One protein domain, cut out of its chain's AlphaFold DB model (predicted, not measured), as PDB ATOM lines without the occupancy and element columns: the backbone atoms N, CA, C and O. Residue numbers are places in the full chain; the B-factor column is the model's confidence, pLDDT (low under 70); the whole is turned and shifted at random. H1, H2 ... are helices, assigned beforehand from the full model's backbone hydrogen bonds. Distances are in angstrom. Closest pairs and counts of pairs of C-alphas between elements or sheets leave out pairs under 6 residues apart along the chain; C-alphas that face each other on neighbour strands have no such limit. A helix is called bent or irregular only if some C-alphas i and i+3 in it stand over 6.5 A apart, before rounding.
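Overview. This is residues 14 to 60 of the 172 residues of an uncharacterized protein of Anaerocolumna jejuensis DSM 15929 (UniProt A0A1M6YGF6). Two long helices, H1 and H3, make an open V that meets near the last residues of H1 and the first residues of H3, and the short helix H2 sits at the closed end of the V, on the turn between them. The part of H3 from residue 50 on, with the tail to residue 60, stands free and sticks out as an arm. The printed part has 47 residues with three named helices, in the order H1, H2, H3, and no named strand; the class is all helix. The whole is loose, with a radius of gyration of the C-alphas of 12.1 A, and flat, spanning 32 by 29 by 13 A.

Arrangement. After residues 14 to 18 comes H1, residues 19 to 32, and a tight link of 3 residues joins it to H2, residues 36 to 40. H1 and H2 only just touch, with 3 pairs of C-alphas within 8 A, and they touch only at the corner by their link. H1 does so with residues 30 to 31 alone, and the closest C-alphas, those of Met 31 and Lys 37, are 5.4 A apart. A tight link of 2 residues joins H2 to H3, residues 43 to 58. H2 and H3 are close but not clearly touching; their closest C-alphas, those of Phe 40 and Phe 46, are 5.3 A apart. H1 and H3 touch, H1 with residues 28 to 32 alone and H3 with residues 43 to 46 alone. Their closest C-alphas, those of Met 31 and Arg 43, are 6.0 A apart. H1 and H3 run opposite ways at a steep tilt of 56 degrees. In H2 and H3 every O i to N i+4 pair is within hydrogen-bond range; in H1 9 of 10 are.

Along the chain. H1 begins at C-alpha 19, at (117.824, 70.590, 66.777), and measures 21.4 A from first to last C-alpha. It is neither bent nor irregular, but only just: C-alphas 29 and 32 are 6.4 A apart. H2 has 5 residues, from Arg 36 to Phe 40. H3, the longest helix by residues with 16, begins at C-alpha 43, at (105.274, 78.801, 79.746), and ends at C-alpha 58, at (95.338, 61.647, 69.989), 22.1 A away.

Size, cuts and confidence. The two C-alphas farthest apart, those of Glu 34 and Asn 60, are 34.0 A apart. Residues 50 to 60, of which 50 to 58 belong to H3, stand free; without them the body has 36 residues and spans 30 by 18 by 9 A. The printed part has no cut, and both links between the named helices are tight. The mean pLDDT of the printed part is 85.5, and residue 56 and residues 58 to 60 are under 70.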
ATOM      1  N   LEU A  14     114.651  68.781  78.071       90.38
ATOM      2  CA  LEU A  14     114.910  68.831  76.637       90.38
ATOM      3  C   LEU A  14     116.406  68.592  76.425       90.38
ATOM      4  O   LEU A  14     117.230  69.123  77.177       90.38
ATOM      5  N   ASN A  15     116.762  67.785  75.435       92.25
ATOM      6  CA  ASN A  15     118.141  67.574  75.030       92.25
ATOM      7  C   ASN A  15     118.506  68.583  73.940       92.25
ATOM      8  O   ASN A  15     118.323  68.332  72.756       92.25
ATOM      9  N   LEU A  16     119.094  69.708  74.345       92.69
ATOM     10  CA  LEU A  16     119.440  70.808  73.436       92.69
ATOM     11  C   LEU A  16     120.506  70.451  72.378       92.69
ATOM     12  O   LEU A  16     120.775  71.252  71.492       92.69
ATOM     13  N   ASN A  17     121.105  69.257  72.438       94.25
ATOM     14  CA  ASN A  17     121.946  68.752  71.348       94.25
ATOM     15  C   ASN A  17     121.126  68.264  70.140       94.25
ATOM     16  O   ASN A  17     121.701  68.032  69.081       94.25
ATOM     17  N   HIS A  18     119.814  68.069  70.298       95.50
ATOM     18  CA  HIS A  18     118.898  67.824  69.191       95.50
ATOM     19  C   HIS A  18     118.301  69.147  68.711       95.50
ATOM     20  O   HIS A  18     117.808  69.946  69.511       95.50
ATOM     21  N   ASP A  19     118.320  69.359  67.396       94.31
ATOM     22  CA  ASP A  19     117.824  70.590  66.777       94.31
ATOM     23  C   ASP A  19     116.341  70.836  67.095       94.31
ATOM     24  O   ASP A  19     115.946  71.960  67.401       94.31
ATOM     25  N   GLU A  20     115.528  69.778  67.101       92.19
ATOM     26  CA  GLU A  20     114.097  69.834  67.423       92.19
ATOM     27  C   GLU A  20     113.850  70.343  68.852       92.19
ATOM     28  O   GLU A  20     113.098  71.296  69.060       92.19
ATOM     29  N   ASP A  21     114.552  69.777  69.833       91.44
ATOM     30  CA  ASP A  21     114.470  70.179  71.240       91.44
ATOM     31  C   ASP A  21     114.978  71.611  71.454       91.44
ATOM     32  O   ASP A  21     114.423  72.359  72.264       91.44
ATOM     33  N   SER A  22     115.997  72.026  70.699       92.62
ATOM     34  CA  SER A  22     116.487  73.406  70.691       92.62
ATOM     35  C   SER A  22     115.454  74.390  70.137       92.62
ATOM     36  O   SER A  22     115.275  75.474  70.702       92.62
ATOM     37  N   LEU A  23     114.722  74.022  69.083       92.81
ATOM     38  CA  LEU A  23     113.617  74.831  68.561       92.81
ATOM     39  C   LEU A  23     112.464  74.928  69.565       92.81
ATOM     40  O   LEU A  23     111.939  76.021  69.790       92.81
ATOM     41  N   VAL A  24     112.098  73.814  70.207       91.00
ATOM     42  CA  VAL A  24     111.085  73.797  71.274       91.00
ATOM     43  C   VAL A  24     111.514  74.697  72.428       91.00
ATOM     44  O   VAL A  24     110.716  75.495  72.922       91.00
ATOM     45  N   TRP A  25     112.779  74.626  72.834       92.44
ATOM     46  CA  TRP A  25     113.315  75.482  73.883       92.44
ATOM     47  C   TRP A  25     113.255  76.969  73.509       92.44
ATOM     48  O   TRP A  25     112.775  77.779  74.306       92.44
ATOM     49  N   GLY A  26     113.650  77.327  72.285       91.25
ATOM     50  CA  GLY A  26     113.537  78.694  71.771       91.25
ATOM     51  C   GLY A  26     112.090  79.197  71.743       91.25
ATOM     52  O   GLY A  26     111.807  80.319  72.169       91.25
ATOM     53  N   LEU A  27     111.149  78.345  71.328       89.50
ATOM     54  CA  LEU A  27     109.723  78.658  71.365       89.50
ATOM     55  C   LEU A  27     109.245  78.915  72.797       89.50
ATOM     56  O   LEU A  27     108.577  79.919  73.036       89.50
ATOM     57  N   LEU A  28     109.601  78.048  73.748       90.88
ATOM     58  CA  LEU A  28     109.221  78.214  75.150       90.88
ATOM     59  C   LEU A  28     109.761  79.523  75.731       90.88
ATOM     60  O   LEU A  28     109.024  80.207  76.435       90.88
ATOM     61  N   LEU A  29     111.002  79.903  75.420       89.44
ATOM     62  CA  LEU A  29     111.567  81.179  75.869       89.44
ATOM     63  C   LEU A  29     110.783  82.378  75.321       89.44
ATOM     64  O   LEU A  29     110.442  83.283  76.081       89.44
ATOM     65  N   SER A  30     110.400  82.338  74.044       87.88
ATOM     66  CA  SER A  30     109.623  83.413  73.410       87.88
ATOM     67  C   SER A  30     108.187  83.572  73.943       87.88
ATOM     68  O   SER A  30     107.501  84.524  73.581       87.88
ATOM     69  N   MET A  31     107.690  82.655  74.785       87.56
ATOM     70  CA  MET A  31     106.331  82.744  75.348       87.56
ATOM     71  C   MET A  31     106.180  83.846  76.395       87.56
ATOM     72  O   MET A  31     105.065  84.263  76.687       87.56
ATOM     73  N   GLU A  32     107.284  84.330  76.963       83.62
ATOM     74  CA  GLU A  32     107.255  85.446  77.912       83.62
ATOM     75  C   GLU A  32     107.235  86.819  77.225       83.62
ATOM     76  O   GLU A  32     107.116  87.839  77.912       83.62
ATOM     77  N   GLU A  33     107.298  86.840  75.891       87.12
ATOM     78  CA  GLU A  33     107.278  88.031  75.042       87.12
ATOM     79  C   GLU A  33     105.881  88.275  74.445       87.12
ATOM     80  O   GLU A  33     105.096  87.353  74.198       87.12
ATOM     81  N   GLU A  34     105.547  89.540  74.188       84.19
ATOM     82  CA  GLU A  34     104.294  89.898  73.515       84.19
ATOM     83  C   GLU A  34     104.370  89.615  72.003       84.19
ATOM     84  O   GLU A  34     105.430  89.778  71.400       84.19
ATOM     85  N   PRO A  35     103.264  89.197  71.353       82.56
ATOM     86  CA  PRO A  35     101.896  89.074  71.881       82.56
ATOM     87  C   PRO A  35     101.592  87.720  72.553       82.56
ATOM     88  O   PRO A  35     100.465  87.460  72.980       82.56
ATOM     89  N   ARG A  36     102.563  86.799  72.582       82.06
ATOM     90  CA  ARG A  36     102.346  85.399  72.988       82.06
ATOM     91  C   ARG A  36     102.019  85.285  74.469       82.06
ATOM     92  O   ARG A  36     101.141  84.502  74.832       82.06
ATOM     93  N   LYS A  37     102.652  86.119  75.292       84.69
ATOM     94  CA  LYS A  37     102.374  86.223  76.724       84.69
ATOM     95  C   LYS A  37     100.916  86.581  77.010       84.69
ATOM     96  O   LYS A  37     100.298  85.956  77.869       84.69
ATOM     97  N   SER A  38     100.344  87.536  76.276       84.38
ATOM     98  CA  SER A  38      98.927  87.900  76.406       84.38
ATOM     99  C   SER A  38      97.985  86.763  75.981       84.38
ATOM    100  O   SER A  38      96.978  86.509  76.641       84.38
ATOM    101  N   LEU A  39      98.335  86.017  74.926       81.38
ATOM    102  CA  LEU A  39      97.501  84.937  74.384       81.38
ATOM    103  C   LEU A  39      97.514  83.652  75.223       81.38
ATOM    104  O   LEU A  39      96.469  83.034  75.420       81.38
ATOM    105  N   PHE A  40      98.687  83.225  75.692       80.75
ATOM    106  CA  PHE A  40      98.871  81.913  76.329       80.75
ATOM    107  C   PHE A  40      99.251  81.999  77.810       80.75
ATOM    108  O   PHE A  40      99.202  80.992  78.521       80.75
ATOM    109  N   GLY A  41      99.582  83.191  78.306       86.31
ATOM    110  CA  GLY A  41     100.073  83.398  79.660       86.31
ATOM    111  C   GLY A  41     101.543  83.006  79.801       86.31
ATOM    112  O   GLY A  41     102.390  83.413  79.014       86.31
ATOM    113  N   ASP A  42     101.856  82.247  80.848       86.75
ATOM    114  CA  ASP A  42     103.210  81.755  81.105       86.75
ATOM    115  C   ASP A  42     103.517  80.453  80.337       86.75
ATOM    116  O   ASP A  42     102.642  79.791  79.772       86.75
ATOM    117  N   ARG A  43     104.791  80.044  80.367       88.44
ATOM    118  CA  ARG A  43     105.274  78.801  79.746       88.44
ATOM    119  C   ARG A  43     104.498  77.563  80.205       88.44
ATOM    120  O   ARG A  43     104.229  76.679  79.397       88.44
ATOM    121  N   SER A  44     104.117  77.488  81.482       87.44
ATOM    122  CA  SER A  44     103.387  76.338  82.027       87.44
ATOM    123  C   SER A  44     101.972  76.256  81.459       87.44
ATOM    124  O   SER A  44     101.525  75.171  81.087       87.44
ATOM    125  N   LYS A  45     101.275  77.390  81.343       87.69
ATOM    126  CA  LYS A  45      99.949  77.479  80.722       87.69
ATOM    127  C   LYS A  45      99.998  77.115  79.245       87.69
ATOM    128  O   LYS A  45      99.154  76.338  78.803       87.69
ATOM    129  N   PHE A  46     101.011  77.585  78.520       88.69
ATOM    130  CA  PHE A  46     101.225  77.186  77.132       88.69
ATOM    131  C   PHE A  46     101.438  75.669  76.996       88.69
ATOM    132  O   PHE A  46     100.734  75.016  76.230       88.69
ATOM    133  N   ILE A  47     102.338  75.078  77.791       89.12
ATOM    134  CA  ILE A  47     102.596  73.627  77.768       89.12
ATOM    135  C   ILE A  47     101.325  72.839  78.105       89.12
ATOM    136  O   ILE A  47     100.996  71.873  77.419       89.12
ATOM    137  N   LYS A  48     100.567  73.269  79.119       87.31
ATOM    138  CA  LYS A  48      99.274  72.658  79.465       87.31
ATOM    139  C   LYS A  48      98.290  72.719  78.304       87.31
ATOM    140  O   LYS A  48      97.592  71.740  78.063       87.31
ATOM    141  N   TRP A  49      98.230  73.840  77.590       87.38
ATOM    142  CA  TRP A  49      97.366  73.984  76.424       87.38
ATOM    143  C   TRP A  49      97.762  73.019  75.301       87.38
ATOM    144  O   TRP A  49      96.893  72.322  74.780       87.38
ATOM    145  N   VAL A  50      99.059  72.910  74.985       87.38
ATOM    146  CA  VAL A  50      99.568  71.970  73.969       87.38
ATOM    147  C   VAL A  50      99.229  70.529  74.345       87.38
ATOM    148  O   VAL A  50      98.659  69.808  73.533       87.38
ATOM    149  N   LEU A  51      99.506  70.124  75.587       86.00
ATOM    150  CA  LEU A  51      99.197  68.776  76.068       86.00
ATOM    151  C   LEU A  51      97.693  68.495  76.075       86.00
ATOM    152  O   LEU A  51      97.280  67.397  75.731       86.00
ATOM    153  N   ALA A  52      96.863  69.475  76.436       82.75
ATOM    154  CA  ALA A  52      95.412  69.325  76.409       82.75
ATOM    155  C   ALA A  52      94.864  69.212  74.981       82.75
ATOM    156  O   ALA A  52      93.871  68.518  74.765       82.75
ATOM    157  N   LYS A  53      95.486  69.901  74.018       83.75
ATOM    158  CA  LYS A  53      95.154  69.781  72.600       83.75
ATOM    159  C   LYS A  53      95.544  68.399  72.077       83.75
ATOM    160  O   LYS A  53      94.679  67.694  71.576       83.75
ATOM    161  N   TYR A  54      96.788  67.986  72.314       82.06
ATOM    162  CA  TYR A  54      97.295  66.658  71.963       82.06
ATOM    163  C   TYR A  54      96.439  65.546  72.578       82.06
ATOM    164  O   TYR A  54      95.965  64.662  71.886       82.06
ATOM    165  N   ALA A  55      96.131  65.633  73.873       76.62
ATOM    166  CA  ALA A  55      95.273  64.663  74.543       76.62
ATOM    167  C   ALA A  55      93.874  64.579  73.918       76.62
ATOM    168  O   ALA A  55      93.304  63.501  73.879       76.62
ATOM    169  N   ARG A  56      93.306  65.682  73.416       69.50
ATOM    170  CA  ARG A  56      92.014  65.633  72.712       69.50
ATOM    171  C   ARG A  56      92.115  65.066  71.301       69.50
ATOM    172  O   ARG A  56      91.146  64.481  70.837       69.50
ATOM    173  N   GLU A  57      93.225  65.308  70.616       71.25
ATOM    174  CA  GLU A  57      93.422  64.918  69.218       71.25
ATOM    175  C   GLU A  57      93.906  63.463  69.093       71.25
ATOM    176  O   GLU A  57      93.439  62.746  68.211       71.25
ATOM    177  N   GLU A  58      94.765  62.997  70.004       66.31
ATOM    178  CA  GLU A  58      95.338  61.647  69.989       66.31
ATOM    179  C   GLU A  58      94.657  60.648  70.931       66.31
ATOM    180  O   GLU A  58      94.622  59.457  70.616       66.31
ATOM    181  N   LEU A  59      94.113  61.077  72.079       63.19
ATOM    182  CA  LEU A  59      93.396  60.157  72.969       63.19
ATOM    183  C   LEU A  59      91.925  60.119  72.554       63.19
ATOM    184  O   LEU A  59      91.076  60.846  73.072       63.19
ATOM    185  N   ASN A  60      91.629  59.259  71.581       62.53
ATOM    186  CA  ASN A  60      90.259  58.976  71.188       62.53
ATOM    187  C   ASN A  60      89.572  58.109  72.255       62.53
ATOM    188  O   ASN A  60      89.662  56.887  72.223       62.53
TER     189      ASN A  60